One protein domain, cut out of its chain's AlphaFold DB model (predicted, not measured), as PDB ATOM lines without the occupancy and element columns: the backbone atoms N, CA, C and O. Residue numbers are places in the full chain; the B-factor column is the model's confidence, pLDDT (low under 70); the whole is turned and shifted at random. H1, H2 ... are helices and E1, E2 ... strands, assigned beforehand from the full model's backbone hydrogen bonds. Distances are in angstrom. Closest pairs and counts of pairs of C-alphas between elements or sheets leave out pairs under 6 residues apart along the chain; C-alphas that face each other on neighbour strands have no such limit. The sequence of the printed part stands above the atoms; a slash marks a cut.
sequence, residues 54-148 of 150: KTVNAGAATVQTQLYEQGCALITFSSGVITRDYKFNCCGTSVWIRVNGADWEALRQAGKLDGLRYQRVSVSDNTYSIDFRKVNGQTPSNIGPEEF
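Overview. This is residues 54 to 148 of the 150 residues of an uncharacterized protein of Basidiobolus meristosporus CBS 931.73 (UniProt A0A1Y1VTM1). Two small, strongly twisted sheets of three strands each, E1 E3 E2 and E4 E5 E6, stand one after the other along the longest axis and come near each other at E2 and E5. The short helix H1 grazes the first sheet, and H2 grazes the second with its residues 108 to 109, near the hairpin end of E5 and E6; a long link leads from E3 to H2, and its residues 97 to 100, with residues 101 to 103 of H2, stand free. The printed part has 95 residues, with two named helices and six named strands in the order E1, H1, E2, E3, H2, E4, E5, E6; both sheets are antiparallel, and the class is mixed, helices and strands. It is only just compact, close to loose, with a radius of gyration of the C-alphas of 14.9 A, and elongated, with spans of 47 by 30 by 20 A.

Along the chain. E1, residues 54 to 59, begins at C-alpha 54 (138.721, 108.247, 158.636) and is 16.5 A long. H1 is residues 66 to 69. E2, residues 73 to 79, is 18.1 A long, and E3, residues 83 to 89, is 19.8 A. H2, residues 101 to 109, begins at C-alpha 101 (138.276, 138.582, 150.954) and is 12.3 A long. E4, residues 117 to 124, is 22.9 A long. E5, residues 127 to 136, is the longest strand at 28.2 A. E6, residues 139 to 142, ends at C-alpha 142 (151.517, 124.818, 151.289).

Arrangement. In the first sheet E3 is the inner strand. E1 and E3 are antiparallel at 155 degrees, with N 56 and O 86 2.8 A apart, within hydrogen-bond range. E2 and E3 form a hairpin at 162 degrees, with N 87 and O 76 at 2.8 A. E1, H1 and E2 make a split strand-helix-strand unit, two strands running the same way with E3 between them, and its crossover is right-handed. H1 only grazes this sheet, with its residues 66 to 68; the C-alphas of Leu 67 and Leu 74, the closest of H1 and E2, are 6.5 A apart. The closest C-alphas of E2 and E5, those of Thr 76 and Ile 130, are 6.8 A apart. E4, E5 and E6 are a meander, each strand the antiparallel neighbour of the one before. The hairpin E4 and E5 has N 120 and O 131 at 2.8 A, and the hairpin E5 and E6 has N 141 and O 134 at 2.8 A. H2 is only just on this sheet, with 5 pairs of C-alphas within 10 A, and only grazes it with residues 108 to 109; its closest C-alphas to E6 are those of Arg 108 and Thr 139, 7.8 A apart. H1 and H2 are apart. In H2 every O i to N i+4 pair is within hydrogen-bond range; H1 is too short for such a pair, and its one O i to N i+3 pair is not within range.

Size, cuts and confidence. The two C-alphas farthest apart, those of Ile 82 and Ala 110, are 47.0 A apart. The printed part has no cut. The link from E3 to H2, with 11 residues, is long. The mean pLDDT of the printed part is 79.5, and residues 58 to 71, 79 to 83 and 126 to 128 are under 70.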
ATOM      1  N   LYS A  54     139.945 109.018 158.896       79.69
ATOM      2  CA  LYS A  54     138.721 108.247 158.636       79.69
ATOM      3  C   LYS A  54     138.278 108.380 157.194       79.69
ATOM      4  O   LYS A  54     138.279 109.481 156.649       79.69
ATOM      5  N   THR A  55     137.816 107.277 156.620       81.81
ATOM      6  CA  THR A  55     137.167 107.266 155.307       81.81
ATOM      7  C   THR A  55     135.674 107.017 155.478       81.81
ATOM      8  O   THR A  55     135.269 106.039 156.101       81.81
ATOM      9  N   VAL A  56     134.848 107.904 154.924       77.62
ATOM     10  CA  VAL A  56     133.386 107.794 154.911       77.62
ATOM     11  C   VAL A  56     132.920 107.575 153.479       77.62
ATOM     12  O   VAL A  56     133.273 108.338 152.584       77.62
ATOM     13  N   ASN A  57     132.096 106.551 153.277       77.00
ATOM     14  CA  ASN A  57     131.453 106.255 152.002       77.00
ATOM     15  C   ASN A  57     130.045 106.859 151.987       77.00
ATOM     16  O   ASN A  57     129.188 106.437 152.764       77.00
ATOM     17  N   ALA A  58     129.790 107.827 151.108       67.19
ATOM     18  CA  ALA A  58     128.440 108.326 150.850       67.19
ATOM     19  C   ALA A  58     127.923 107.779 149.510       67.19
ATOM     20  O   ALA A  58     128.683 107.631 148.553       67.19
ATOM     21  N   GLY A  59     126.622 107.488 149.416       63.97
ATOM     22  CA  GLY A  59     126.010 107.072 148.149       63.97
ATOM     23  C   GLY A  59     126.073 108.173 147.078       63.97
ATOM     24  O   GLY A  59     126.118 109.360 147.396       63.97
ATOM     25  N   ALA A  60     126.041 107.794 145.794       60.03
ATOM     26  CA  ALA A  60     126.208 108.712 144.656       60.03
ATOM     27  C   ALA A  60     125.232 109.910 144.604       60.03
ATOM     28  O   ALA A  60     125.549 110.919 143.969       60.03
ATOM     29  N   ALA A  61     124.069 109.815 145.259       49.62
ATOM     30  CA  ALA A  61     122.960 110.765 145.130       49.62
ATOM     31  C   ALA A  61     122.837 111.804 146.264       49.62
ATOM     32  O   ALA A  61     121.943 112.647 146.213       49.62
ATOM     33  N   THR A  62     123.686 111.775 147.294       54.03
ATOM     34  CA  THR A  62     123.574 112.735 148.406       54.03
ATOM     35  C   THR A  62     124.304 114.041 148.098       54.03
ATOM     36  O   THR A  62     125.445 114.023 147.631       54.03
ATOM     37  N   VAL A  63     123.662 115.177 148.404       55.84
ATOM     38  CA  VAL A  63     124.318 116.494 148.495       55.84
ATOM     39  C   VAL A  63     125.590 116.326 149.331       55.84
ATOM     40  O   VAL A  63     125.577 115.591 150.316       55.84
ATOM     41  N   GLN A  64     126.696 116.955 148.928       63.19
ATOM     42  CA  GLN A  64     128.008 116.789 149.566       63.19
ATOM     43  C   GLN A  64     128.071 117.509 150.935       63.19
ATOM     44  O   GLN A  64     128.938 118.339 151.190       63.19
ATOM     45  N   THR A  65     127.113 117.240 151.824       64.50
ATOM     46  CA  THR A  65     126.994 117.873 153.142       64.50
ATOM     47  C   THR A  65     128.085 117.409 154.095       64.50
ATOM     48  O   THR A  65     128.481 118.164 154.976       64.50
ATOM     49  N   GLN A  66     128.658 116.226 153.849       64.25
ATOM     50  CA  GLN A  66     129.751 115.657 154.638       64.25
ATOM     51  C   GLN A  66     130.998 116.553 154.687       64.25
ATOM     52  O   GLN A  66     131.749 116.489 155.653       64.25
ATOM     53  N   LEU A  67     131.199 117.432 153.697       65.19
ATOM     54  CA  LEU A  67     132.237 118.465 153.764       65.19
ATOM     55  C   LEU A  67     132.041 119.419 154.950       65.19
ATOM     56  O   LEU A  67     133.024 119.901 155.499       65.19
ATOM     57  N   TYR A  68     130.792 119.709 155.313       63.88
ATOM     58  CA  TYR A  68     130.408 120.777 156.239       63.88
ATOM     59  C   TYR A  68     129.868 120.268 157.579       63.88
ATOM     60  O   TYR A  68     129.926 120.994 158.566       63.88
ATOM     61  N   GLU A  69     129.326 119.051 157.610       66.81
ATOM     62  CA  GLU A  69     128.697 118.456 158.798       66.81
ATOM     63  C   GLU A  69     129.696 117.727 159.700       66.81
ATOM     64  O   GLU A  69     129.438 117.536 160.889       66.81
ATOM     65  N   GLN A  70     130.846 117.326 159.157       66.56
ATOM     66  CA  GLN A  70     131.875 116.639 159.926       66.56
ATOM     67  C   GLN A  70     132.696 117.644 160.738       66.56
ATOM     68  O   GLN A  70     133.214 118.620 160.204       66.56
ATOM     69  N   GLY A  71     132.889 117.366 162.031       69.69
ATOM     70  CA  GLY A  71     133.797 118.130 162.903       69.69
ATOM     71  C   GLY A  71     135.288 117.912 162.600       69.69
ATOM     72  O   GLY A  71     136.141 118.359 163.365       69.69
ATOM     73  N   CYS A  72     135.605 117.214 161.506       79.00
ATOM     74  CA  CYS A  72     136.942 116.816 161.081       79.00
ATOM     75  C   CYS A  72     137.340 117.528 159.784       79.00
ATOM     76  O   CYS A  72     136.491 117.852 158.956       79.00
ATOM     77  N   ALA A  73     138.641 117.701 159.564       78.62
ATOM     78  CA  ALA A  73     139.142 118.360 158.364       78.62
ATOM     79  C   ALA A  73     139.096 117.416 157.157       78.62
ATOM     80  O   ALA A  73     139.642 116.316 157.211       78.62
ATOM     81  N   LEU A  74     138.485 117.827 156.047       80.94
ATOM     82  CA  LEU A  74     138.425 116.997 154.842       80.94
ATOM     83  C   LEU A  74     139.774 116.971 154.114       80.94
ATOM     84  O   LEU A  74     140.200 117.992 153.596       80.94
ATOM     85  N   ILE A  75     140.408 115.809 153.994       80.25
ATOM     86  CA  ILE A  75     141.655 115.600 153.243       80.25
ATOM     87  C   ILE A  75     141.407 115.594 151.742       80.25
ATOM     88  O   ILE A  75     142.022 116.348 150.993       80.25
ATOM     89  N   THR A  76     140.526 114.710 151.297       76.06
ATOM     90  CA  THR A  76     140.227 114.517 149.882       76.06
ATOM     91  C   THR A  76     138.877 113.840 149.740       76.06
ATOM     92  O   THR A  76     138.368 113.246 150.694       76.06
ATOM     93  N   PHE A  77     138.303 113.908 148.546       75.56
ATOM     94  CA  PHE A  77     137.185 113.061 148.188       75.56
ATOM     95  C   PHE A  77     137.318 112.571 146.750       75.56
ATOM     96  O   PHE A  77     137.753 113.305 145.864       75.56
ATOM     97  N   SER A  78     136.927 111.325 146.523       72.69
ATOM     98  CA  SER A  78     136.809 110.736 145.194       72.69
ATOM     99  C   SER A  78     135.328 110.608 144.844       72.69
ATOM    100  O   SER A  78     134.454 110.530 145.711       72.69
ATOM    101  N   SER A  79     135.010 110.651 143.554       68.69
ATOM    102  CA  SER A  79     133.641 110.443 143.081       68.69
ATOM    103  C   SER A  79     133.622 109.300 142.082       68.69
ATOM    104  O   SER A  79     134.058 109.462 140.946       68.69
ATOM    105  N   GLY A  80     133.140 108.143 142.529       65.94
ATOM    106  CA  GLY A  80     132.829 107.008 141.676       65.94
ATOM    107  C   GLY A  80     131.412 107.092 141.106       65.94
ATOM    108  O   GLY A  80     130.633 107.995 141.419       65.94
ATOM    109  N   VAL A  81     131.066 106.114 140.266       63.34
ATOM    110  CA  VAL A  81     129.733 105.998 139.641       63.34
ATOM    111  C   VAL A  81     128.642 105.690 140.677       63.34
ATOM    112  O   VAL A  81     127.502 106.116 140.514       63.34
ATOM    113  N   ILE A  82     128.985 104.962 141.747       64.31
ATOM    114  CA  ILE A  82     128.030 104.446 142.748       64.31
ATOM    115  C   ILE A  82     128.261 105.066 144.135       64.31
ATOM    116  O   ILE A  82     127.303 105.307 144.874       64.31
ATOM    117  N   THR A  83     129.512 105.363 144.483       67.12
ATOM    118  CA  THR A  83     129.900 105.878 145.800       67.12
ATOM    119  C   THR A  83     130.807 107.096 145.681       67.12
ATOM    120  O   THR A  83     131.462 107.326 144.663       67.12
ATOM    121  N   ARG A  84     130.826 107.900 146.741       71.50
ATOM    122  CA  ARG A  84     131.797 108.970 146.957       71.50
ATOM    123  C   ARG A  84     132.536 108.687 148.254       71.50
ATOM    124  O   ARG A  84     131.898 108.598 149.306       71.50
ATOM    125  N   ASP A  85     133.854 108.581 148.172       77.00
ATOM    126  CA  ASP A  85     134.707 108.385 149.339       77.00
ATOM    127  C   ASP A  85     135.186 109.743 149.832       77.00
ATOM    128  O   ASP A  85     135.727 110.524 149.055       77.00
ATOM    129  N   TYR A  86     135.024 110.016 151.120       77.94
ATOM    130  CA  TYR A  86     135.559 111.202 151.782       77.94
ATOM    131  C   TYR A  86     136.602 110.769 152.801       77.94
ATOM    132  O   TYR A  86     136.299 109.969 153.682       77.94
ATOM    133  N   LYS A  87     137.815 111.313 152.711       82.56
ATOM    134  CA  LYS A  87     138.894 111.073 153.674       82.56
ATOM    135  C   LYS A  87     139.012 112.280 154.596       82.56
ATOM    136  O   LYS A  87     139.190 113.389 154.108       82.56
ATOM    137  N   PHE A  88     138.946 112.077 155.905       81.19
ATOM    138  CA  PHE A  88     138.995 113.125 156.924       81.19
ATOM    139  C   PHE A  88     140.179 112.940 157.873       81.19
ATOM    140  O   PHE A  88     140.538 111.811 158.196       81.19
ATOM    141  N   ASN A  89     140.733 114.047 158.368       81.25
ATOM    142  CA  ASN A  89     141.625 114.102 159.520       81.25
ATOM    143  C   ASN A  89     140.812 114.500 160.764       81.25
ATOM    144  O   ASN A  89     140.352 115.638 160.862       81.25
ATOM    145  N   CYS A  90     140.624 113.559 161.693       81.50
ATOM    146  CA  CYS A  90     139.894 113.763 162.947       81.50
ATOM    147  C   CYS A  90     140.811 113.855 164.179       81.50
ATOM    148  O   CYS A  90     140.345 113.626 165.293       81.50
ATOM    149  N   CYS A  91     142.105 114.156 164.015       79.50
ATOM    150  CA  CYS A  91     143.037 114.295 165.148       79.50
ATOM    151  C   CYS A  91     142.714 115.509 166.041       79.50
ATOM    152  O   CYS A  91     143.123 115.572 167.195       79.50
ATOM    153  N   GLY A  92     141.917 116.447 165.534       76.50
ATOM    154  CA  GLY A  92     141.399 117.592 166.268       76.50
ATOM    155  C   GLY A  92     140.071 118.059 165.683       76.50
ATOM    156  O   GLY A  92     139.678 117.659 164.587       76.50
ATOM    157  N   THR A  93     139.364 118.911 166.424       74.44
ATOM    158  CA  THR A  93     138.131 119.535 165.926       74.44
ATOM    159  C   THR A  93     138.464 120.669 164.960       74.44
ATOM    160  O   THR A  93     139.360 121.470 165.217       74.44
ATOM    161  N   SER A  94     137.707 120.767 163.870       73.75
ATOM    162  CA  SER A  94     137.769 121.883 162.923       73.75
ATOM    163  C   SER A  94     136.377 122.468 162.680       73.75
ATOM    164  O   SER A  94     135.371 121.786 162.867       73.75
ATOM    165  N   VAL A  95     136.315 123.745 162.296       72.12
ATOM    166  CA  VAL A  95     135.062 124.466 162.024       72.12
ATOM    167  C   VAL A  95     135.153 125.242 160.715       72.12
ATOM    168  O   VAL A  95     136.223 125.725 160.347       72.12
ATOM    169  N   TRP A  96     134.018 125.413 160.036       72.62
ATOM    170  CA  TRP A  96     133.920 126.227 158.825       72.62
ATOM    171  C   TRP A  96     133.572 127.677 159.156       72.62
ATOM    172  O   TRP A  96     132.535 127.955 159.755       72.62
ATOM    173  N   ILE A  97     134.414 128.613 158.711       75.25
ATOM    174  CA  ILE A  97     134.219 130.058 158.893       75.25
ATOM    175  C   ILE A  97     134.265 130.743 157.523       75.25
ATOM    176  O   ILE A  97     135.085 130.406 156.668       75.25
ATOM    177  N   ARG A  98     133.375 131.717 157.302       78.56
ATOM    178  CA  ARG A  98     133.398 132.587 156.118       78.56
ATOM    179  C   ARG A  98     133.995 133.937 156.493       78.56
ATOM    180  O   ARG A  98     133.539 134.561 157.445       78.56
ATOM    181  N   VAL A  99     134.975 134.389 155.718       81.75
ATOM    182  CA  VAL A  99     135.648 135.682 155.894       81.75
ATOM    183  C   VAL A  99     135.546 136.455 154.582       81.75
ATOM    184  O   VAL A  99     135.652 135.869 153.504       81.75
ATOM    185  N   ASN A 100     135.304 137.763 154.652       91.31
ATOM    186  CA  ASN A 100     135.357 138.613 153.467       91.31
ATOM    187  C   ASN A 100     136.792 138.645 152.908       91.31
ATOM    188  O   ASN A 100     137.756 138.722 153.666       91.31
ATOM    189  N   GLY A 101     136.950 138.610 151.583       85.56
ATOM    190  CA  GLY A 101     138.276 138.582 150.954       85.56
ATOM    191  C   GLY A 101     139.130 139.833 151.206       85.56
ATOM    192  O   GLY A 101     140.351 139.725 151.270       85.56
ATOM    193  N   ALA A 102     138.512 141.006 151.373       92.12
ATOM    194  CA  ALA A 102     139.228 142.237 151.704       92.12
ATOM    195  C   ALA A 102     139.715 142.226 153.160       92.12
ATOM    196  O   ALA A 102     140.876 142.538 153.414       92.12
ATOM    197  N   ASP A 103     138.861 141.794 154.094       93.19
ATOM    198  CA  ASP A 103     139.220 141.664 155.512       93.19
ATOM    199  C   ASP A 103     140.334 140.635 155.704       93.19
ATOM    200  O   ASP A 103     141.292 140.873 156.439       93.19
ATOM    201  N   TRP A 104     140.237 139.510 154.987       91.81
ATOM    202  CA  TRP A 104     141.289 138.505 154.915       91.81
ATOM    203  C   TRP A 104     142.641 139.138 154.564       91.81
ATOM    204  O   TRP A 104     143.628 138.971 155.282       91.81
ATOM    205  N   GLU A 105     142.682 139.877 153.457       94.25
ATOM    206  CA  GLU A 105     143.921 140.441 152.944       94.25
ATOM    207  C   GLU A 105     144.486 141.518 153.878       94.25
ATOM    208  O   GLU A 105     145.688 141.523 154.149       94.25
ATOM    209  N   ALA A 106     143.623 142.365 154.444       94.25
ATOM    210  CA  ALA A 106     144.011 143.375 155.421       94.25
ATOM    211  C   ALA A 106     144.625 142.748 156.686       94.25
ATOM    212  O   ALA A 106     145.709 143.144 157.119       94.25
ATOM    213  N   LEU A 107     143.977 141.728 157.257       94.00
ATOM    214  CA  LEU A 107     144.478 141.023 158.438       94.00
ATOM    215  C   LEU A 107     145.793 140.279 158.144       94.00
ATOM    216  O   LEU A 107     146.687 140.244 158.995       94.00
ATOM    217  N   ARG A 108     145.933 139.718 156.935       95.00
ATOM    218  CA  ARG A 108     147.125 138.981 156.504       95.00
ATOM    219  C   ARG A 108     148.318 139.917 156.362       95.00
ATOM    220  O   ARG A 108     149.372 139.639 156.926       95.00
ATOM    221  N   GLN A 109     148.149 141.036 155.658       94.56
ATOM    222  CA  GLN A 109     149.189 142.058 155.498       94.56
ATOM    223  C   GLN A 109     149.566 142.713 156.836       94.56
ATOM    224  O   GLN A 109     150.723 143.053 157.057       94.56
ATOM    225  N   ALA A 110     148.619 142.821 157.772       94.19
ATOM    226  CA  ALA A 110     148.887 143.280 159.134       94.19
ATOM    227  C   ALA A 110     149.589 142.229 160.025       94.19
ATOM    228  O   ALA A 110     149.827 142.493 161.206       94.19
ATOM    229  N   GLY A 111     149.886 141.027 159.507       94.31
ATOM    230  CA  GLY A 111     150.533 139.939 160.249       94.31
ATOM    231  C   GLY A 111     149.667 139.330 161.356       94.31
ATOM    232  O   GLY A 111     150.171 138.604 162.205       94.31
ATOM    233  N   LYS A 112     148.359 139.614 161.376       95.69
ATOM    234  CA  LYS A 112     147.429 139.122 162.412       95.69
ATOM    235  C   LYS A 112     147.037 137.662 162.233       95.69
ATOM    236  O   LYS A 112     146.371 137.097 163.092       95.69
ATOM    237  N   LEU A 113     147.426 137.085 161.105       94.44
ATOM    238  CA  LEU A 113     147.067 135.742 160.691       94.44
ATOM    239  C   LEU A 113     148.280 134.811 160.704       94.44
ATOM    240  O   LEU A 113     148.199 133.736 160.134       94.44
ATOM    241  N   ASP A 114     149.402 135.200 161.313       93.94
ATOM    242  CA  ASP A 114     150.561 134.313 161.424       93.94
ATOM    243  C   ASP A 114     150.210 133.026 162.188       93.94
ATOM    244  O   ASP A 114     149.463 133.039 163.168       93.94
ATOM    245  N   GLY A 115     150.712 131.891 161.703       90.00
ATOM    246  CA  GLY A 115     150.409 130.561 162.224       90.00
ATOM    247  C   GLY A 115     149.054 129.997 161.792       90.00
ATOM    248  O   GLY A 115     148.819 128.802 161.974       90.00
ATOM    249  N   LEU A 116     148.189 130.811 161.182       92.50
ATOM    250  CA  LEU A 116     146.849 130.415 160.773       92.50
ATOM    251  C   LEU A 116     146.900 129.345 159.681       92.50
ATOM    252  O   LEU A 116     147.533 129.538 158.641       92.50
ATOM    253  N   ARG A 117     146.227 128.216 159.901       91.00
ATOM    254  CA  ARG A 117     146.159 127.105 158.940       91.00
ATOM    255  C   ARG A 117     144.857 127.173 158.168       91.00
ATOM    256  O   ARG A 117     143.865 127.665 158.677       91.00
ATOM    257  N   TYR A 118     144.820 126.713 156.927       88.94
ATOM    258  CA  TYR A 118     143.570 126.663 156.187       88.94
ATOM    259  C   TYR A 118     143.513 125.726 155.011       88.94
ATOM    260  O   TYR A 118     144.533 125.363 154.444       88.94
ATOM    261  N   GLN A 119     142.289 125.410 154.602       87.06
ATOM    262  CA  GLN A 119     142.020 124.695 153.370       87.06
ATOM    263  C   GLN A 119     141.550 125.667 152.299       87.06
ATOM    264  O   GLN A 119     140.607 126.422 152.518       87.06
ATOM    265  N   ARG A 120     142.165 125.630 151.123       84.44
ATOM    266  CA  ARG A 120     141.668 126.319 149.935       84.44
ATOM    267  C   ARG A 120     141.050 125.291 149.006       84.44
ATOM    268  O   ARG A 120     141.755 124.444 148.470       84.44
ATOM    269  N   VAL A 121     139.747 125.414 148.783       78.38
ATOM    270  CA  VAL A 121     139.037 124.604 147.793       78.38
ATOM    271  C   VAL A 121     139.046 125.345 146.461       78.38
ATOM    272  O   VAL A 121     138.554 126.473 146.380       78.38
ATOM    273  N   SER A 122     139.607 124.723 145.429       74.50
ATOM    274  CA  SER A 122     139.594 125.245 144.060       74.50
ATOM    275  C   SER A 122     138.784 124.321 143.157       74.50
ATOM    276  O   SER A 122     138.683 123.123 143.413       74.50
ATOM    277  N   VAL A 123     138.197 124.888 142.104       72.25
ATOM    278  CA  VAL A 123     137.425 124.142 141.105       72.25
ATOM    279  C   VAL A 123     137.986 124.469 139.727       72.25
ATOM    280  O   VAL A 123     138.023 125.641 139.354       72.25
ATOM    281  N   SER A 124     138.421 123.450 138.988       73.44
ATOM    282  CA  SER A 124     138.844 123.551 137.583       73.44
ATOM    283  C   SER A 124     138.298 122.359 136.818       73.44
ATOM    284  O   SER A 124     138.419 121.241 137.305       73.44
ATOM    285  N   ASP A 125     137.695 122.582 135.651       73.44
ATOM    286  CA  ASP A 125     137.207 121.515 134.760       73.44
ATOM    287  C   ASP A 125     136.397 120.428 135.496       73.44
ATOM    288  O   ASP A 125     136.660 119.232 135.387       73.44
ATOM    289  N   ASN A 126     135.442 120.863 136.328       64.69
ATOM    290  CA  ASN A 126     134.602 120.017 137.192       64.69
ATOM    291  C   ASN A 126     135.360 119.143 138.211       64.69
ATOM    292  O   ASN A 126     134.761 118.296 138.874       64.69
ATOM    293  N   THR A 127     136.654 119.384 138.383       61.69
ATOM    294  CA  THR A 127     137.511 118.745 139.374       61.69
ATOM    295  C   THR A 127     137.703 119.687 140.552       61.69
ATOM    296  O   THR A 127     137.990 120.876 140.390       61.69
ATOM    297  N   TYR A 128     137.538 119.147 141.755       69.12
ATOM    298  CA  TYR A 128     137.802 119.863 142.994       69.12
ATOM    299  C   TYR A 128     139.218 119.543 143.461       69.12
ATOM    300  O   TYR A 128     139.619 118.381 143.466       69.12
ATOM    301  N   SER A 129     139.953 120.559 143.896       73.50
ATOM    302  CA  SER A 129     141.211 120.382 144.615       73.50
ATOM    303  C   SER A 129     141.127 121.036 145.986       73.50
ATOM    304  O   SER A 129     140.479 122.072 146.161       73.50
ATOM    305  N   ILE A 130     141.774 120.412 146.965       80.88
ATOM    306  CA  ILE A 130     141.872 120.913 148.331       80.88
ATOM    307  C   ILE A 130     143.353 121.125 148.614       80.88
ATOM    308  O   ILE A 130     144.117 120.167 148.687       80.88
ATOM    309  N   ASP A 131     143.753 122.384 148.763       83.75
ATOM    310  CA  ASP A 131     145.100 122.728 149.204       83.75
ATOM    311  C   ASP A 131     145.092 123.003 150.701       83.75
ATOM    312  O   ASP A 131     144.283 123.797 151.183       83.75
ATOM    313  N   PHE A 132     146.055 122.437 151.415       87.88
ATOM    314  CA  PHE A 132     146.319 122.769 152.806       87.88
ATOM    315  C   PHE A 132     147.384 123.852 152.876       87.88
ATOM    316  O   PHE A 132     148.419 123.792 152.209       87.88
ATOM    317  N   ARG A 133     147.113 124.889 153.659       92.31
ATOM    318  CA  ARG A 133     147.924 126.094 153.735       92.31
ATOM    319  C   ARG A 133     148.205 126.473 155.179       92.31
ATOM    320  O   ARG A 133     147.383 126.242 156.059       92.31
ATOM    321  N   LYS A 134     149.335 127.132 155.405       93.81
ATOM    322  CA  LYS A 134     149.646 127.842 156.648       93.81
ATOM    323  C   LYS A 134     150.179 129.222 156.309       93.81
ATOM    324  O   LYS A 134     150.942 129.374 155.359       93.81
ATOM    325  N   VAL A 135     149.781 130.233 157.066       93.62
ATOM    326  CA  VAL A 135     150.388 131.560 156.994       93.62
ATOM    327  C   VAL A 135     151.659 131.556 157.839       93.62
ATOM    328  O   VAL A 135     151.612 131.244 159.025       93.62
ATOM    329  N   ASN A 136     152.787 131.896 157.217       92.38
ATOM    330  CA  ASN A 136     154.068 132.094 157.887       92.38
ATOM    331  C   ASN A 136     154.448 133.576 157.773       92.38
ATOM    332  O   ASN A 136     154.717 134.089 156.680       92.38
ATOM    333  N   GLY A 137     154.406 134.285 158.897       94.00
ATOM    334  CA  GLY A 137     154.420 135.739 158.952       94.00
ATOM    335  C   GLY A 137     153.192 136.315 158.249       94.00
ATOM    336  O   GLY A 137     152.084 136.298 158.774       94.00
ATOM    337  N   GLN A 138     153.390 136.821 157.033       92.81
ATOM    338  CA  GLN A 138     152.310 137.347 156.193       92.81
ATOM    339  C   GLN A 138     152.031 136.448 154.984       92.81
ATOM    340  O   GLN A 138     151.024 136.632 154.307       92.81
ATOM    341  N   THR A 139     152.887 135.474 154.681       93.75
ATOM    342  CA  THR A 139     152.848 134.754 153.403       93.75
ATOM    343  C   THR A 139     152.247 133.361 153.579       93.75
ATOM    344  O   THR A 139     152.752 132.583 154.390       93.75
ATOM    345  N   PRO A 140     151.203 132.994 152.817       93.44
ATOM    346  CA  PRO A 140     150.704 131.626 152.810       93.44
ATOM    347  C   PRO A 140     151.664 130.666 152.099       93.44
ATOM    348  O   PRO A 140     152.110 130.940 150.985       93.44
ATOM    349  N   SER A 141     151.914 129.502 152.692       93.56
ATOM    350  CA  SER A 141     152.631 128.379 152.076       93.56
ATOM    351  C   SER A 141     151.762 127.125 152.064       93.56
ATOM    352  O   SER A 141     150.777 127.046 152.793       93.56
ATOM    353  N   ASN A 142     152.104 126.158 151.211       92.75
ATOM    354  CA  ASN A 142     151.517 124.818 151.289       92.75
ATOM    355  C   ASN A 142     152.029 124.088 152.536       92.75
ATOM    356  O   ASN A 142     153.162 124.327 152.955       92.75
ATOM    357  N   ILE A 143     151.189 123.217 153.083       88.44
ATOM    358  CA  ILE A 143     151.526 122.213 154.099       88.44
ATOM    359  C   ILE A 143     150.882 120.879 153.694       88.44
ATOM    360  O   ILE A 143     149.977 120.871 152.853       88.44
ATOM    361  N   GLY A 144     151.328 119.769 154.275       84.12
ATOM    362  CA  GLY A 144     150.657 118.480 154.130       84.12
ATOM    363  C   GLY A 144     149.314 118.420 154.881       84.12
ATOM    364  O   GLY A 144     149.103 119.171 155.842       84.12
ATOM    365  N   PRO A 145     148.374 117.545 154.475       77.75
ATOM    366  CA  PRO A 145     147.126 117.309 155.214       77.75
ATOM    367  C   PRO A 145     147.349 116.827 156.660       77.75
ATOM    368  O   PRO A 145     146.532 117.102 157.542       77.75
ATOM    369  N   GLU A 146     148.451 116.126 156.911       76.12
ATOM    370  CA  GLU A 146     148.903 115.671 158.225       76.12
ATOM    371  C   GLU A 146     149.348 116.820 159.138       76.12
ATOM    372  O   GLU A 146     149.219 116.717 160.350       76.12
ATOM    373  N   GLU A 147     149.792 117.947 158.574       79.06
ATOM    374  CA  GLU A 147     150.246 119.122 159.332       79.06
ATOM    375  C   GLU A 147     149.110 120.109 159.656       79.06
ATOM    376  O   GLU A 147     149.309 121.118 160.347       79.06
ATOM    377  N   PHE A 148     147.916 119.876 159.102       83.69
ATOM    378  CA  PHE A 148     146.787 120.793 159.223       83.69
ATOM    379  C   PHE A 148     146.242 120.861 160.651       83.69
ATOM    380  O   PHE A 148     145.963 121.945 161.174       83.69
TER     381      PHE A 148